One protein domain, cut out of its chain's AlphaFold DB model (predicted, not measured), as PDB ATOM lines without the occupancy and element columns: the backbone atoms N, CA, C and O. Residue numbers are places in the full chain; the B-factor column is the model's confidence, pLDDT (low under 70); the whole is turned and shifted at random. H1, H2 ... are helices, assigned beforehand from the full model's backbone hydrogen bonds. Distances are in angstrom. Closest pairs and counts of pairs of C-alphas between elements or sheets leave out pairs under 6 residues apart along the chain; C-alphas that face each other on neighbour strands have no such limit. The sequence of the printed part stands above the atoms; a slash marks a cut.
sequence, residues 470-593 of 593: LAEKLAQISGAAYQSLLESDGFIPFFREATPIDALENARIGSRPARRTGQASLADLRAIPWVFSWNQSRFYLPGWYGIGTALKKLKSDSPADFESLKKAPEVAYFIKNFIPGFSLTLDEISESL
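What this domain is: This is residues 470 to 593 of the 593 residues of the protein "Phosphoenolpyruvate carboxylase" of bacterium (UniProt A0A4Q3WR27). Two small lobes of helices lie at the two ends of an elongated body, joined by the long helix H1 and by the link from H4 back to H5, residues 537 to 546. In one lobe H5 is the hub, with part of H1, H6 and H8 packed on it at crossing angles and H7 at the far end of H6; the other lobe holds H2, H3 and H4 with the unnamed stretch 507 to 526. The printed part has 124 residues with eight named helices, H1 to H8 in order, and no named strand: the class is all helix. The whole is loose, with a radius of gyration of the C-alphas of 17.0 A and spans of 50 by 29 by 22 A.

How they stand to each other: H1, residues 470 to 486, touches H5, residues 547 to 557, with its residues 474 to 481 alone; the closest C-alphas, of Ser 478 and Ile 547, are 5.1 A apart, and the helices run opposite ways at a steep tilt of 57 degrees. H5 also touches H6, residues 559 to 567, opposite ways at a steep tilt of 51 degrees, closest at the C-alphas of Lys 555 and Phe 562, 5.4 A. H8, residues 586 to 592, touches H5 at the C-alphas of Gly 548 and Ser 590, 6.8 A, and is only just about perpendicular to it at 70.2 degrees. H7, residues 569 to 578, and H6 only just touch, with 3 pairs of C-alphas within 8 A, and only at the corner; the closest C-alphas, of Leu 565 and Val 571, are 6.2 A apart. In the other lobe H3, residues 501 to 506, touches H4, residues 527 to 536, opposite ways at a steep tilt of 64 degrees, with the C-alphas of Ile 501 and Ser 533 closest at 5.3 A. H2, residues 491 to 498, is near H4, and is close to but not clearly touching H1, with the C-alphas of Leu 485 and Phe 491 closest at 7.2 A. H4 and H5 are apart. Every O i to N i+4 pair is within hydrogen-bond range in H1, H2, H3, H5, H6, H7 and H8; in H4 5 of 6 are.

Where its parts are: H1 begins at C-alpha 470 (137.518, 94.845, 127.748) and is 24.5 A long. H5 measures 15.1 A, H4 14.4 A, H7 14.0 A, H6 12.5 A and H2 10.1 A. H3 is 8.7 A long, and H8, 9.9 A, ends at C-alpha 592 (150.515, 107.324, 114.028).

The domain as a whole: The two C-alphas farthest apart, of Arg 508 and Ala 560, are 52.5 A apart. The printed part has no cut and ends at Leu 593, the chain's last residue. The link from H3 to H4, 20 residues, is long. The mean pLDDT of the printed part is 77.0; residues 510 to 511, 517 to 520 and 568 to 593 are under 70.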
ATOM      1  N   LEU A 470     136.375  94.323 128.484       83.44
ATOM      2  CA  LEU A 470     137.518  94.845 127.748       83.44
ATOM      3  C   LEU A 470     137.544  96.377 127.757       83.44
ATOM      4  O   LEU A 470     138.606  96.972 127.939       83.44
ATOM      5  N   ALA A 471     136.384  97.013 127.603       83.50
ATOM      6  CA  ALA A 471     136.213  98.452 127.717       83.50
ATOM      7  C   ALA A 471     136.549  98.930 129.136       83.50
ATOM      8  O   ALA A 471     137.288  99.897 129.281       83.50
ATOM      9  N   GLU A 472     136.135  98.199 130.172       88.06
ATOM     10  CA  GLU A 472     136.517  98.484 131.559       88.06
ATOM     11  C   GLU A 472     138.044  98.446 131.744       88.06
ATOM     12  O   GLU A 472     138.641  99.393 132.258       88.06
ATOM     13  N   LYS A 473     138.712  97.404 131.232       88.50
ATOM     14  CA  LYS A 473     140.180  97.291 131.273       88.50
ATOM     15  C   LYS A 473     140.869  98.450 130.537       88.50
ATOM     16  O   LYS A 473     141.838  99.017 131.040       88.50
ATOM     17  N   LEU A 474     140.377  98.823 129.354       89.50
ATOM     18  CA  LEU A 474     140.907  99.950 128.578       89.50
ATOM     19  C   LEU A 474     140.676 101.295 129.284       89.50
ATOM     20  O   LEU A 474     141.572 102.139 129.286       89.50
ATOM     21  N   ALA A 475     139.519 101.490 129.918       90.00
ATOM     22  CA  ALA A 475     139.200 102.676 130.709       90.00
ATOM     23  C   ALA A 475     140.172 102.846 131.876       90.00
ATOM     24  O   ALA A 475     140.770 103.912 132.011       90.00
ATOM     25  N   GLN A 476     140.429 101.784 132.635       92.56
ATOM     26  CA  GLN A 476     141.377 101.816 133.751       92.56
ATOM     27  C   GLN A 476     142.801 102.161 133.290       92.56
ATOM     28  O   GLN A 476     143.429 103.061 133.846       92.56
ATOM     29  N   ILE A 477     143.305 101.497 132.241       93.88
ATOM     30  CA  ILE A 477     144.667 101.750 131.742       93.88
ATOM     31  C   ILE A 477     144.783 103.160 131.146       93.88
ATOM     32  O   ILE A 477     145.761 103.861 131.407       93.88
ATOM     33  N   SER A 478     143.802 103.579 130.340       92.75
ATOM     34  CA  SER A 478     143.820 104.899 129.699       92.75
ATOM     35  C   SER A 478     143.723 106.031 130.720       92.75
ATOM     36  O   SER A 478     144.469 107.003 130.605       92.75
ATOM     37  N   GLY A 479     142.874 105.876 131.739       92.88
ATOM     38  CA  GLY A 479     142.721 106.848 132.813       92.88
ATOM     39  C   GLY A 479     143.967 106.956 133.682       92.88
ATOM     40  O   GLY A 479     144.434 108.064 133.930       92.88
ATOM     41  N   ALA A 480     144.577 105.828 134.054       95.06
ATOM     42  CA  ALA A 480     145.837 105.828 134.798       95.06
ATOM     43  C   ALA A 480     146.974 106.503 134.009       95.06
ATOM     44  O   ALA A 480     147.735 107.291 134.566       95.06
ATOM     45  N   ALA A 481     147.066 106.245 132.699       95.44
ATOM     46  CA  ALA A 481     148.042 106.911 131.839       95.44
ATOM     47  C   ALA A 481     147.798 108.427 131.758       95.44
ATOM     48  O   ALA A 481     148.747 109.207 131.811       95.44
ATOM     49  N   TYR A 482     146.535 108.849 131.652       94.06
ATOM     50  CA  TYR A 482     146.162 110.261 131.636       94.06
ATOM     51  C   TYR A 482     146.509 110.965 132.953       94.06
ATOM     52  O   TYR A 482     147.163 112.005 132.931       94.06
ATOM     53  N   GLN A 483     146.144 110.377 134.095       93.19
ATOM     54  CA  GLN A 483     146.467 110.932 135.410       93.19
ATOM     55  C   GLN A 483     147.977 111.008 135.639       93.19
ATOM     56  O   GLN A 483     148.476 112.057 136.032       93.19
ATOM     57  N   SER A 484     148.721 109.956 135.282       95.38
ATOM     58  CA  SER A 484     150.182 109.947 135.393       95.38
ATOM     59  C   SER A 484     150.845 111.087 134.611       95.38
ATOM     60  O   SER A 484     151.847 111.629 135.075       95.38
ATOM     61  N   LEU A 485     150.298 111.485 133.455       94.25
ATOM     62  CA  LEU A 485     150.776 112.666 132.734       94.25
ATOM     63  C   LEU A 485     150.497 113.953 133.521       94.25
ATOM     64  O   LEU A 485     151.388 114.788 133.647       94.25
ATOM     65  N   LEU A 486     149.270 114.131 134.020       91.69
ATOM     66  CA  LEU A 486     148.891 115.347 134.747       91.69
ATOM     67  C   LEU A 486     149.675 115.515 136.057       91.69
ATOM     68  O   LEU A 486     149.952 116.644 136.462       91.69
ATOM     69  N   GLU A 487     150.031 114.403 136.695       92.31
ATOM     70  CA  GLU A 487     150.817 114.332 137.933       92.31
ATOM     71  C   GLU A 487     152.334 114.366 137.691       92.31
ATOM     72  O   GLU A 487     153.106 114.391 138.647       92.31
ATOM     73  N   SER A 488     152.783 114.373 136.431       94.25
ATOM     74  CA  SER A 488     154.209 114.397 136.103       94.25
ATOM     75  C   SER A 488     154.879 115.695 136.558       94.25
ATOM     76  O   SER A 488     154.356 116.799 136.360       94.25
ATOM     77  N   ASP A 489     156.096 115.569 137.090       93.75
ATOM     78  CA  ASP A 489     156.930 116.715 137.447       93.75
ATOM     79  C   ASP A 489     157.117 117.643 136.237       93.75
ATOM     80  O   ASP A 489     157.507 117.224 135.147       93.75
ATOM     81  N   GLY A 490     156.822 118.933 136.421       93.00
ATOM     82  CA  GLY A 490     156.943 119.933 135.357       93.00
ATOM     83  C   GLY A 490     155.766 120.001 134.376       93.00
ATOM     84  O   GLY A 490     155.805 120.837 133.470       93.00
ATOM     85  N   PHE A 491     154.689 119.224 134.566       92.75
ATOM     86  CA  PHE A 491     153.524 119.282 133.674       92.75
ATOM     87  C   PHE A 491     152.877 120.675 133.622       92.75
ATOM     88  O   PHE A 491     152.536 121.157 132.545       92.75
ATOM     89  N   ILE A 492     152.730 121.354 134.766       90.88
ATOM     90  CA  ILE A 492     152.136 122.701 134.815       90.88
ATOM     91  C   ILE A 492     152.983 123.730 134.046       90.88
ATOM     92  O   ILE A 492     152.407 124.411 133.196       90.88
ATOM     93  N   PRO A 493     154.310 123.853 134.278       92.56
ATOM     94  CA  PRO A 493     155.182 124.664 133.427       92.56
ATOM     95  C   PRO A 493     155.027 124.347 131.938       92.56
ATOM     96  O   PRO A 493     154.745 125.247 131.151       92.56
ATOM     97  N   PHE A 494     155.095 123.064 131.567       93.94
ATOM     98  CA  PHE A 494     154.923 122.633 130.182       93.94
ATOM     99  C   PHE A 494     153.578 123.080 129.602       93.94
ATOM    100  O   PHE A 494     153.534 123.637 128.513       93.94
ATOM    101  N   PHE A 495     152.476 122.886 130.328       93.19
ATOM    102  CA  PHE A 495     151.144 123.294 129.891       93.19
ATOM    103  C   PHE A 495     151.052 124.804 129.633       93.19
ATOM    104  O   PHE A 495     150.446 125.217 128.641       93.19
ATOM    105  N   ARG A 496     151.648 125.629 130.501       91.56
ATOM    106  CA  ARG A 496     151.636 127.091 130.343       91.56
ATOM    107  C   ARG A 496     152.512 127.557 129.185       91.56
ATOM    108  O   ARG A 496     152.107 128.443 128.450       91.56
ATOM    109  N   GLU A 497     153.664 126.930 128.976       94.25
ATOM    110  CA  GLU A 497     154.576 127.288 127.881       94.25
ATOM    111  C   GLU A 497     154.111 126.754 126.518       94.25
ATOM    112  O   GLU A 497     154.267 127.418 125.494       94.25
ATOM    113  N   ALA A 498     153.509 125.563 126.490       94.19
ATOM    114  CA  ALA A 498     153.043 124.915 125.266       94.19
ATOM    115  C   ALA A 498     151.655 125.394 124.820       94.19
ATOM    116  O   ALA A 498     151.223 125.067 123.709       94.19
ATOM    117  N   THR A 499     150.920 126.133 125.662       94.56
ATOM    118  CA  THR A 499     149.561 126.590 125.349       94.56
ATOM    119  C   THR A 499     149.323 128.061 125.646       94.56
ATOM    120  O   THR A 499     149.923 128.610 126.560       94.56
ATOM    121  N   PRO A 500     148.396 128.734 124.937       92.56
ATOM    122  CA  PRO A 500     148.101 130.138 125.199       92.56
ATOM    123  C   PRO A 500     147.195 130.321 126.429       92.56
ATOM    124  O   PRO A 500     146.388 131.249 126.457       92.56
ATOM    125  N   ILE A 501     147.269 129.441 127.436       90.06
ATOM    126  CA  ILE A 501     146.401 129.518 128.618       90.06
ATOM    127  C   ILE A 501     146.558 130.852 129.349       90.06
ATOM    128  O   ILE A 501     145.552 131.458 129.707       90.06
ATOM    129  N   ASP A 502     147.779 131.369 129.465       88.19
ATOM    130  CA  ASP A 502     148.033 132.662 130.107       88.19
ATOM    131  C   ASP A 502     147.371 133.816 129.341       88.19
ATOM    132  O   ASP A 502     146.806 134.731 129.940       88.19
ATOM    133  N   ALA A 503     147.369 133.761 128.006       87.38
ATOM    134  CA  ALA A 503     146.668 134.746 127.191       87.38
ATOM    135  C   ALA A 503     145.146 134.637 127.371       87.38
ATOM    136  O   ALA A 503     144.471 135.657 127.482       87.38
ATOM    137  N   LEU A 504     144.602 133.417 127.448       84.25
ATOM    138  CA  LEU A 504     143.169 133.174 127.645       84.25
ATOM    139  C   LEU A 504     142.679 133.609 129.028       84.25
ATOM    140  O   LEU A 504     141.577 134.137 129.133       84.25
ATOM    141  N   GLU A 505     143.490 133.417 130.069       83.19
ATOM    142  CA  GLU A 505     143.187 133.868 131.432       83.19
ATOM    143  C   GLU A 505     143.102 135.398 131.528       83.19
ATOM    144  O   GLU A 505     142.322 135.917 132.326       83.19
ATOM    145  N   ASN A 506     143.855 136.116 130.688       82.44
ATOM    146  CA  ASN A 506     143.895 137.580 130.667       82.44
ATOM    147  C   ASN A 506     142.987 138.218 129.599       82.44
ATOM    148  O   ASN A 506     142.763 139.432 129.614       82.44
ATOM    149  N   ALA A 507     142.467 137.434 128.653       78.69
ATOM    150  CA  ALA A 507     141.661 137.945 127.554       78.69
ATOM    151  C   ALA A 507     140.189 138.144 127.953       78.69
ATOM    152  O   ALA A 507     139.563 137.296 128.585       78.69
ATOM    153  N   ARG A 508     139.578 139.239 127.482       75.31
ATOM    154  CA  ARG A 508     138.144 139.540 127.666       75.31
ATOM    155  C   ARG A 508     137.264 138.848 126.611       75.31
ATOM    156  O   ARG A 508     136.477 139.505 125.940       75.31
ATOM    157  N   ILE A 509     137.454 137.543 126.409       71.38
ATOM    158  CA  ILE A 509     136.734 136.763 125.378       71.38
ATOM    159  C   ILE A 509     135.449 136.139 125.940       71.38
ATOM    160  O   ILE A 509     134.443 136.062 125.242       71.38
ATOM    161  N   GLY A 510     135.469 135.699 127.201       68.50
ATOM    162  CA  GLY A 510     134.304 135.158 127.901       68.50
ATOM    163  C   GLY A 510     133.885 136.048 129.068       68.50
ATOM    164  O   GLY A 510     134.714 136.739 129.656       68.50
ATOM    165  N   SER A 511     132.606 136.005 129.440       69.06
ATOM    166  CA  SER A 511     132.097 136.702 130.631       69.06
ATOM    167  C   SER A 511     132.514 136.023 131.946       69.06
ATOM    168  O   SER A 511     132.471 136.636 133.012       69.06
ATOM    169  N   ARG A 512     132.920 134.747 131.882       74.25
ATOM    170  CA  ARG A 512     133.286 133.920 133.037       74.25
ATOM    171  C   ARG A 512     134.788 133.934 133.314       74.25
ATOM    172  O   ARG A 512     135.564 133.802 132.369       74.25
ATOM    173  N   PRO A 513     135.202 133.921 134.594       72.75
ATOM    174  CA  PRO A 513     136.582 133.624 134.964       72.75
ATOM    175  C   PRO A 513     137.020 132.237 134.467       72.75
ATOM    176  O   PRO A 513     136.231 131.286 134.471       72.75
ATOM    177  N   ALA A 514     138.289 132.094 134.082       71.88
ATOM    178  CA  ALA A 514     138.854 130.806 133.663       71.88
ATOM    179  C   ALA A 514     139.011 129.804 134.829       71.88
ATOM    180  O   ALA A 514     139.069 128.588 134.623       71.88
ATOM    181  N   ARG A 515     139.050 130.324 136.057       73.06
ATOM    182  CA  ARG A 515     139.341 129.615 137.304       73.06
ATOM    183  C   ARG A 515     138.192 129.742 138.301       73.06
ATOM    184  O   ARG A 515     137.444 130.718 138.243       73.06
ATOM    185  N   ARG A 516     138.009 128.747 139.178       70.50
ATOM    186  CA  ARG A 516     136.915 128.750 140.172       70.50
ATOM    187  C   ARG A 516     137.225 129.670 141.355       70.50
ATOM    188  O   ARG A 516     136.363 130.455 141.729       70.50
ATOM    189  N   THR A 517     138.437 129.593 141.895       65.06
ATOM    190  CA  THR A 517     138.891 130.337 143.083       65.06
ATOM    191  C   THR A 517     140.059 131.282 142.789       65.06
ATOM    192  O   THR A 517     140.385 132.128 143.614       65.06
ATOM    193  N   GLY A 518     140.673 131.166 141.606       68.00
ATOM    194  CA  GLY A 518     141.826 131.969 141.188       68.00
ATOM    195  C   GLY A 518     143.173 131.309 141.495       68.00
ATOM    196  O   GLY A 518     144.216 131.869 141.168       68.00
ATOM    197  N   GLN A 519     143.172 130.107 142.076       69.19
ATOM    198  CA  GLN A 519     144.384 129.339 142.331       69.19
ATOM    199  C   GLN A 519     144.987 128.803 141.031       69.19
ATOM    200  O   GLN A 519     144.291 128.274 140.166       69.19
ATOM    201  N   ALA A 520     146.312 128.857 140.908       68.94
ATOM    202  CA  ALA A 520     147.049 128.391 139.733       68.94
ATOM    203  C   ALA A 520     147.218 126.851 139.682       68.94
ATOM    204  O   ALA A 520     148.324 126.355 139.492       68.94
ATOM    205  N   SER A 521     146.132 126.083 139.841       78.00
ATOM    206  CA  SER A 521     146.116 124.608 139.792       78.00
ATOM    207  C   SER A 521     145.209 124.060 138.675       78.00
ATOM    208  O   SER A 521     144.346 124.770 138.155       78.00
ATOM    209  N   LEU A 522     145.379 122.791 138.278       77.31
ATOM    210  CA  LEU A 522     144.482 122.132 137.304       77.31
ATOM    211  C   LEU A 522     143.088 121.846 137.875       77.31
ATOM    212  O   LEU A 522     142.100 121.856 137.137       77.31
ATOM    213  N   ALA A 523     143.000 121.603 139.184       76.56
ATOM    214  CA  ALA A 523     141.731 121.399 139.878       76.56
ATOM    215  C   ALA A 523     140.852 122.660 139.815       76.56
ATOM    216  O   ALA A 523     139.639 122.567 139.615       76.56
ATOM    217  N   ASP A 524     141.479 123.835 139.913       78.25
ATOM    218  CA  ASP A 524     140.796 125.127 139.857       78.25
ATOM    219  C   ASP A 524     140.480 125.591 138.423       78.25
ATOM    220  O   ASP A 524     139.588 126.418 138.214       78.25
ATOM    221  N   LEU A 525     141.190 125.045 137.426       81.56
ATOM    222  CA  LEU A 525     140.973 125.336 136.012       81.56
ATOM    223  C   LEU A 525     139.690 124.670 135.499       81.56
ATOM    224  O   LEU A 525     139.476 123.463 135.648       81.56
ATOM    225  N   ARG A 526     138.847 125.455 134.827       82.12
ATOM    226  CA  ARG A 526     137.599 124.969 134.225       82.12
ATOM    227  C   ARG A 526     137.849 124.184 132.936       82.12
ATOM    228  O   ARG A 526     138.828 124.410 132.224       82.12
ATOM    229  N   ALA A 527     136.904 123.313 132.585       81.25
ATOM    230  CA  ALA A 527     137.023 122.451 131.412       81.25
ATOM    231  C   ALA A 527     137.073 123.212 130.071       81.25
ATOM    232  O   ALA A 527     137.766 122.782 129.151       81.25
ATOM    233  N   ILE A 528     136.389 124.359 129.950       82.06
ATOM    234  CA  ILE A 528     136.411 125.173 128.720       82.06
ATOM    235  C   ILE A 528     137.817 125.745 128.448       82.06
ATOM    236  O   ILE A 528     138.358 125.427 127.389       82.06
ATOM    237  N   PRO A 529     138.449 126.519 129.359       86.81
ATOM    238  CA  PRO A 529     139.829 126.976 129.181       86.81
ATOM    239  C   PRO A 529     140.824 125.839 128.943       86.81
ATOM    240  O   PRO A 529     141.675 125.970 128.069       86.81
ATOM    241  N   TRP A 530     140.678 124.719 129.664       88.94
ATOM    242  CA  TRP A 530     141.505 123.523 129.483       88.94
ATOM    243  C   TRP A 530     141.463 123.000 128.046       88.94
ATOM    244  O   TRP A 530     142.492 122.837 127.399       88.94
ATOM    245  N   VAL A 531     140.268 122.759 127.510       84.19
ATOM    246  CA  VAL A 531     140.115 122.249 126.144       84.19
ATOM    247  C   VAL A 531     140.532 123.296 125.111       84.19
ATOM    248  O   VAL A 531     141.170 122.963 124.111       84.19
ATOM    249  N   PHE A 532     140.170 124.558 125.332       84.56
ATOM    250  CA  PHE A 532     140.427 125.622 124.371       84.56
ATOM    251  C   PHE A 532     141.925 125.889 124.200       84.56
ATOM    252  O   PHE A 532     142.378 126.026 123.064       84.56
ATOM    253  N   SER A 533     142.708 125.895 125.284       90.12
ATOM    254  CA  SER A 533     144.154 126.124 125.206       90.12
ATOM    255  C   SER A 533     144.865 125.031 124.396       90.12
ATOM    256  O   SER A 533     145.612 125.344 123.470       90.12
ATOM    257  N   TRP A 534     144.546 123.754 124.628       88.62
ATOM    258  CA  TRP A 534     145.101 122.641 123.847       88.62
ATOM    259  C   TRP A 534     144.673 122.635 122.376       88.62
ATOM    260  O   TRP A 534     145.440 122.199 121.511       88.62
ATOM    261  N   ASN A 535     143.461 123.111 122.082       83.94
ATOM    262  CA  ASN A 535     142.986 123.251 120.708       83.94
ATOM    263  C   ASN A 535     143.741 124.353 119.962       83.94
ATOM    264  O   ASN A 535     144.086 124.151 118.801       83.94
ATOM    265  N   GLN A 536     144.020 125.490 120.610       85.06
ATOM    266  CA  GLN A 536     144.803 126.574 120.005       85.06
ATOM    267  C   GLN A 536     146.232 126.122 119.684       85.06
ATOM    268  O   GLN A 536     146.729 126.397 118.595       85.06
ATOM    269  N   SER A 537     146.848 125.331 120.568       87.94
ATOM    270  CA  SER A 537     148.178 124.749 120.336       87.94
ATOM    271  C   SER A 537     148.210 123.616 119.317       87.94
ATOM    272  O   SER A 537     149.285 123.131 118.985       87.94
ATOM    273  N   ARG A 538     147.050 123.159 118.824       84.50
ATOM    274  CA  ARG A 538     146.923 122.037 117.875       84.50
ATOM    275  C   ARG A 538     147.446 120.689 118.398       84.50
ATOM    276  O   ARG A 538     147.598 119.759 117.616       84.50
ATOM    277  N   PHE A 539     147.663 120.565 119.709       84.25
ATOM    278  CA  PHE A 539     148.016 119.297 120.363       84.25
ATOM    279  C   PHE A 539     146.787 118.404 120.548       84.25
ATOM    280  O   PHE A 539     146.891 117.180 120.500       84.25
ATOM    281  N   TYR A 540     145.620 119.015 120.793       82.69
ATOM    282  CA  TYR A 540     144.358 118.311 121.055       82.69
ATOM    283  C   TYR A 540     144.454 117.253 122.169       82.69
ATOM    284  O   TYR A 540     143.687 116.294 122.171       82.69
ATOM    285  N   LEU A 541     145.377 117.431 123.121       87.06
ATOM    286  CA  LEU A 541     145.736 116.447 124.147       87.06
ATOM    287  C   LEU A 541     144.523 115.842 124.889       87.06
ATOM    288  O   LEU A 541     144.445 114.615 124.982       87.06
ATOM    289  N   PRO A 542     143.510 116.625 125.322       86.00
ATOM    290  CA  PRO A 542     142.321 116.076 125.985       86.00
ATOM    291  C   PRO A 542     141.415 115.232 125.077       86.00
ATOM    292  O   PRO A 542     140.432 114.669 125.543       86.00
ATOM    293  N   GLY A 543     141.657 115.213 123.766       80.38
ATOM    294  CA  GLY A 543     140.855 114.479 122.788       80.38
ATOM    295  C   GLY A 543     141.343 113.059 122.508       80.38
ATOM    296  O   GLY A 543     140.626 112.321 121.841       80.38
ATOM    297  N   TRP A 544     142.534 112.672 122.975       82.38
ATOM    298  CA  TRP A 544     143.120 111.372 122.623       82.38
ATOM    299  C   TRP A 544     144.061 110.778 123.678       82.38
ATOM    300  O   TRP A 544     144.271 109.568 123.671       82.38
ATOM    301  N   TYR A 545     144.651 111.574 124.577       88.50
ATOM    302  CA  TYR A 545     145.701 111.059 125.459       88.50
ATOM    303  C   TYR A 545     145.197 109.923 126.369       88.50
ATOM    304  O   TYR A 545     144.075 109.954 126.870       88.50
ATOM    305  N   GLY A 546     146.038 108.901 126.560       90.19
ATOM    306  CA  GLY A 546     145.744 107.703 127.353       90.19
ATOM    307  C   GLY A 546     145.274 106.493 126.533       90.19
ATOM    308  O   GLY A 546     145.669 105.368 126.845       90.19
ATOM    309  N   ILE A 547     144.506 106.679 125.448       85.88
ATOM    310  CA  ILE A 547     143.963 105.537 124.682       85.88
ATOM    311  C   ILE A 547     145.048 104.744 123.950       85.88
ATOM    312  O   ILE A 547     145.015 103.515 123.955       85.88
ATOM    313  N   GLY A 548     146.049 105.424 123.381       87.62
ATOM    314  CA  GLY A 548     147.173 104.772 122.700       87.62
ATOM    315  C   GLY A 548     147.955 103.854 123.642       87.62
ATOM    316  O   GLY A 548     148.228 102.701 123.307       87.62
ATOM    317  N   THR A 549     148.222 104.314 124.870       91.81
ATOM    318  CA  THR A 549     148.858 103.510 125.925       91.81
ATOM    319  C   THR A 549     148.025 102.277 126.270       91.81
ATOM    320  O   THR A 549     148.568 101.175 126.361       91.81
ATOM    321  N   ALA A 550     146.705 102.435 126.411       90.44
ATOM    322  CA  ALA A 550     145.798 101.329 126.702       90.44
ATOM    323  C   ALA A 550     145.761 100.286 125.576       90.44
ATOM    324  O   ALA A 550     145.888  99.092 125.846       90.44
ATOM    325  N   LEU A 551     145.676 100.725 124.318       88.56
ATOM    326  CA  LEU A 551     145.693  99.845 123.148       88.56
ATOM    327  C   LEU A 551     147.034  99.120 122.990       88.56
ATOM    328  O   LEU A 551     147.053  97.913 122.751       88.56
ATOM    329  N   LYS A 552     148.159  99.820 123.184       90.75
ATOM    330  CA  LYS A 552     149.501  99.226 123.135       90.75
ATOM    331  C   LYS A 552     149.689  98.171 124.224       90.75
ATOM    332  O   LYS A 552     150.189  97.083 123.941       90.75
ATOM    333  N   LYS A 553     149.246  98.464 125.453       92.25
ATOM    334  CA  LYS A 553     149.272  97.505 126.563       92.25
ATOM    335  C   LYS A 553     148.369  96.306 126.284       92.25
ATOM    336  O   LYS A 553     148.793  95.179 126.508       92.25
ATOM    337  N   LEU A 554     147.176  96.522 125.727       89.12
ATOM    338  CA  LEU A 554     146.274  95.434 125.355       89.12
ATOM    339  C   LEU A 554     146.884  94.523 124.282       89.12
ATOM    340  O   LEU A 554     146.859  93.305 124.434       89.12
ATOM    341  N   LYS A 555     147.480  95.103 123.234       90.38
ATOM    342  CA  LYS A 555     148.164  94.358 122.166       90.38
ATOM    343  C   LYS A 555     149.317  93.505 122.700       90.38
ATOM    344  O   LYS A 555     149.535  92.411 122.194       90.38
ATOM    345  N   SER A 556     150.041  94.004 123.702       91.94
ATOM    346  CA  SER A 556     151.142  93.291 124.360       91.94
ATOM    347  C   SER A 556     150.643  92.180 125.291       91.94
ATOM    348  O   SER A 556     151.058  91.031 125.165       91.94
ATOM    349  N   ASP A 557     149.748  92.515 126.219       92.12
ATOM    350  CA  ASP A 557     149.372  91.642 127.335       92.12
ATOM    351  C   ASP A 557     148.274  90.637 126.947       92.12
ATOM    352  O   ASP A 557     148.113  89.598 127.588       92.12
ATOM    353  N   SER A 558     147.451  90.952 125.942       88.94
ATOM    354  CA  SER A 558     146.297  90.139 125.533       88.94
ATOM    355  C   SER A 558     146.028  90.256 124.018       88.94
ATOM    356  O   SER A 558     145.014  90.827 123.608       88.94
ATOM    357  N   PRO A 559     146.898  89.695 123.149       88.75
ATOM    358  CA  PRO A 559     146.759  89.811 121.692       88.75
ATOM    359  C   PRO A 559     145.413  89.311 121.144       88.75
ATOM    360  O   PRO A 559     144.874  89.889 120.204       88.75
ATOM    361  N   ALA A 560     144.839  88.260 121.740       87.31
ATOM    362  CA  ALA A 560     143.535  87.728 121.338       87.31
ATOM    363  C   ALA A 560     142.382  88.712 121.615       87.31
ATOM    364  O   ALA A 560     141.488  88.868 120.780       87.31
ATOM    365  N   ASP A 561     142.429  89.419 122.747       84.56
ATOM    366  CA  ASP A 561     141.458  90.464 123.085       84.56
ATOM    367  C   ASP A 561     141.608  91.661 122.143       84.56
ATOM    368  O   ASP A 561     140.613  92.211 121.678       84.56
ATOM    369  N   PHE A 562     142.845  92.034 121.797       85.00
ATOM    370  CA  PHE A 562     143.118  93.082 120.811       85.00
ATOM    371  C   PHE A 562     142.573  92.728 119.415       85.00
ATOM    372  O   PHE A 562     141.960  93.563 118.752       85.00
ATOM    373  N   GLU A 563     142.722  91.478 118.973       83.81
ATOM    374  CA  GLU A 563     142.128  91.010 117.713       83.81
ATOM    375  C   GLU A 563     140.595  90.941 117.773       83.81
ATOM    376  O   GLU A 563     139.914  91.240 116.789       83.81
ATOM    377  N   SER A 564     140.031  90.600 118.932       80.44
ATOM    378  CA  SER A 564     138.581  90.632 119.156       80.44
ATOM    379  C   SER A 564     138.047  92.066 119.091       80.44
ATOM    380  O   SER A 564     137.052  92.319 118.414       80.44
ATOM    381  N   LEU A 565     138.764  93.022 119.693       78.50
ATOM    382  CA  LEU A 565     138.488  94.459 119.619       78.50
ATOM    383  C   LEU A 565     138.454  94.958 118.166       78.50
ATOM    384  O   LEU A 565     137.551  95.698 117.788       78.50
ATOM    385  N   LYS A 566     139.413  94.527 117.333       74.50
ATOM    386  CA  LYS A 566     139.479  94.884 115.905       74.50
ATOM    387  C   LYS A 566     138.287  94.374 115.102       74.50
ATOM    388  O   LYS A 566     137.817  95.057 114.193       74.50
ATOM    389  N   LYS A 567     137.829  93.161 115.411       72.81
ATOM    390  CA  LYS A 567     136.713  92.505 114.716       72.81
ATOM    391  C   LYS A 567     135.351  92.972 115.215       72.81
ATOM    392  O   LYS A 567     134.353  92.692 114.559       72.81
ATOM    393  N   ALA A 568     135.307  93.681 116.339       66.06
ATOM    394  CA  ALA A 568     134.086  94.193 116.923       66.06
ATOM    395  C   ALA A 568     133.643  95.497 116.243       66.06
ATOM    396  O   ALA A 568     134.248  96.549 116.479       66.06
ATOM    397  N   PRO A 569     132.568  95.482 115.435       55.97
ATOM    398  CA  PRO A 569     132.064  96.697 114.813       55.97
ATOM    399  C   PRO A 569     131.627  97.728 115.858       55.97
ATOM    400  O   PRO A 569     131.809  98.910 115.610       55.97
ATOM    401  N   GLU A 570     131.153  97.307 117.037       54.22
ATOM    402  CA  GLU A 570     130.728  98.197 118.128       54.22
ATOM    403  C   GLU A 570     131.882  98.933 118.809       54.22
ATOM    404  O   GLU A 570     131.753 100.108 119.135       54.22
ATOM    405  N   VAL A 571     133.042  98.290 118.984       52.84
ATOM    406  CA  VAL A 571     134.208  98.963 119.577       52.84
ATOM    407  C   VAL A 571     134.994  99.732 118.528       52.84
ATOM    408  O   VAL A 571     135.473 100.828 118.808       52.84
ATOM    409  N   ALA A 572     135.028  99.253 117.283       48.97
ATOM    410  CA  ALA A 572     135.410 100.103 116.167       48.97
ATOM    411  C   ALA A 572     134.491 101.332 116.096       48.97
ATOM    412  O   ALA A 572     134.987 102.416 115.845       48.97
ATOM    413  N   TYR A 573     133.191 101.206 116.365       51.19
ATOM    414  CA  TYR A 573     132.239 102.316 116.405       51.19
ATOM    415  C   TYR A 573     132.484 103.248 117.603       51.19
ATOM    416  O   TYR A 573     132.578 104.454 117.408       51.19
ATOM    417  N   PHE A 574     132.699 102.714 118.811       55.50
ATOM    418  CA  PHE A 574     133.067 103.466 120.016       55.50
ATOM    419  C   PHE A 574     134.381 104.241 119.799       55.50
ATOM    420  O   PHE A 574     134.408 105.467 119.860       55.50
ATOM    421  N   ILE A 575     135.458 103.563 119.400       55.03
ATOM    422  CA  ILE A 575     136.770 104.182 119.155       55.03
ATOM    423  C   ILE A 575     136.727 105.148 117.951       55.03
ATOM    424  O   ILE A 575     137.260 106.253 118.046       55.03
ATOM    425  N   LYS A 576     136.046 104.811 116.841       51.94
ATOM    426  CA  LYS A 576     135.920 105.700 115.660       51.94
ATOM    427  C   LYS A 576     135.020 106.914 115.904       51.94
ATOM    428  O   LYS A 576     135.183 107.922 115.221       51.94
ATOM    429  N   ASN A 577     134.074 106.844 116.840       50.41
ATOM    430  CA  ASN A 577     133.206 107.975 117.180       50.41
ATOM    431  C   ASN A 577     133.799 108.901 118.238       50.41
ATOM    432  O   ASN A 577     133.444 110.079 118.246       50.41
ATOM    433  N   PHE A 578     134.704 108.411 119.088       51.03
ATOM    434  CA  PHE A 578     135.402 109.232 120.082       51.03
ATOM    435  C   PHE A 578     136.760 109.761 119.611       51.03
ATOM    436  O   PHE A 578     137.304 110.657 120.248       51.03
ATOM    437  N   ILE A 579     137.245 109.323 118.441       48.88
ATOM    438  CA  ILE A 579     138.383 109.928 117.731       48.88
ATOM    439  C   ILE A 579     137.956 110.475 116.335       48.88
ATOM    440  O   ILE A 579     138.494 110.051 115.311       48.88
ATOM    441  N   PRO A 580     136.989 111.415 116.204       39.31
ATOM    442  CA  PRO A 580     136.691 112.047 114.918       39.31
ATOM    443  C   PRO A 580     137.765 113.078 114.553       39.31
ATOM    444  O   PRO A 580     137.753 114.206 115.023       39.31
ATOM    445  N   GLY A 581     138.691 112.715 113.680       37.78
ATOM    446  CA  GLY A 581     139.781 113.597 113.235       37.78
ATOM    447  C   GLY A 581     140.947 112.800 112.675       37.78
ATOM    448  O   GLY A 581     141.657 113.259 111.788       37.78
ATOM    449  N   PHE A 582     141.043 111.549 113.111       37.50
ATOM    450  CA  PHE A 582     141.789 110.521 112.429       37.50
ATOM    451  C   PHE A 582     140.802 109.735 111.563       37.50
ATOM    452  O   PHE A 582     140.012 108.936 112.054       37.50
ATOM    453  N   SER A 583     140.834 109.951 110.249       36.53
ATOM    454  CA  SER A 583     140.227 109.050 109.255       36.53
ATOM    455  C   SER A 583     140.989 107.719 109.162       36.53
ATOM    456  O   SER A 583     141.081 107.133 108.089       36.53
ATOM    457  N   LEU A 584     141.589 107.300 110.272       37.25
ATOM    458  CA  LEU A 584     142.553 106.232 110.365       37.25
ATOM    459  C   LEU A 584     141.857 104.971 110.875       37.25
ATOM    460  O   LEU A 584     141.020 104.990 111.782       37.25
ATOM    461  N   THR A 585     142.201 103.852 110.267       41.97
ATOM    462  CA  THR A 585     141.985 102.507 110.787       41.97
ATOM    463  C   THR A 585     142.664 102.346 112.155       41.97
ATOM    464  O   THR A 585     143.575 103.090 112.501       41.97
ATOM    465  N   LEU A 586     142.237 101.372 112.971       46.56
ATOM    466  CA  LEU A 586     142.882 101.088 114.269       46.56
ATOM    467  C   LEU A 586     144.391 100.808 114.128       46.56
ATOM    468  O   LEU A 586     145.150 101.109 115.045       46.56
ATOM    469  N   ASP A 587     144.811 100.259 112.984       37.00
ATOM    470  CA  ASP A 587     146.221 100.049 112.647       37.00
ATOM    471  C   ASP A 587     146.939 101.374 112.390       37.00
ATOM    472  O   ASP A 587     147.967 101.637 113.002       37.00
ATOM    473  N   GLU A 588     146.336 102.273 111.618       35.47
ATOM    474  CA  GLU A 588     146.883 103.609 111.395       35.47
ATOM    475  C   GLU A 588     146.879 104.478 112.672       35.47
ATOM    476  O   GLU A 588     147.794 105.271 112.854       35.47
ATOM    477  N   ILE A 589     145.918 104.325 113.599       44.78
ATOM    478  CA  ILE A 589     145.941 104.987 114.927       44.78
ATOM    479  C   ILE A 589     147.077 104.425 115.796       44.78
ATOM    480  O   ILE A 589     147.708 105.171 116.534       44.78
ATOM    481  N   SER A 590     147.353 103.120 115.710       40.25
ATOM    482  CA  SER A 590     148.462 102.483 116.432       40.25
ATOM    483  C   SER A 590     149.837 102.778 115.824       40.25
ATOM    484  O   SER A 590     150.830 102.571 116.517       40.25
ATOM    485  N   GLU A 591     149.909 103.146 114.545       36.09
ATOM    486  CA  GLU A 591     151.152 103.505 113.848       36.09
ATOM    487  C   GLU A 591     151.424 105.018 113.850       36.09
ATOM    488  O   GLU A 591     152.578 105.423 113.730       36.09
ATOM    489  N   SER A 592     150.386 105.855 113.980       33.78
ATOM    490  CA  SER A 592     150.515 107.324 114.028       33.78
ATOM    491  C   SER A 592     150.708 107.899 115.436       33.78
ATOM    492  O   SER A 592     151.170 109.036 115.549       33.78
ATOM    493  N   LEU A 593     150.372 107.134 116.483       37.84
ATOM    494  CA  LEU A 593     150.655 107.413 117.900       37.84
ATOM    495  C   LEU A 593     151.858 106.595 118.375       37.84
ATOM    496  O   LEU A 593     152.658 107.141 119.169       37.84
TER     497      LEU A 593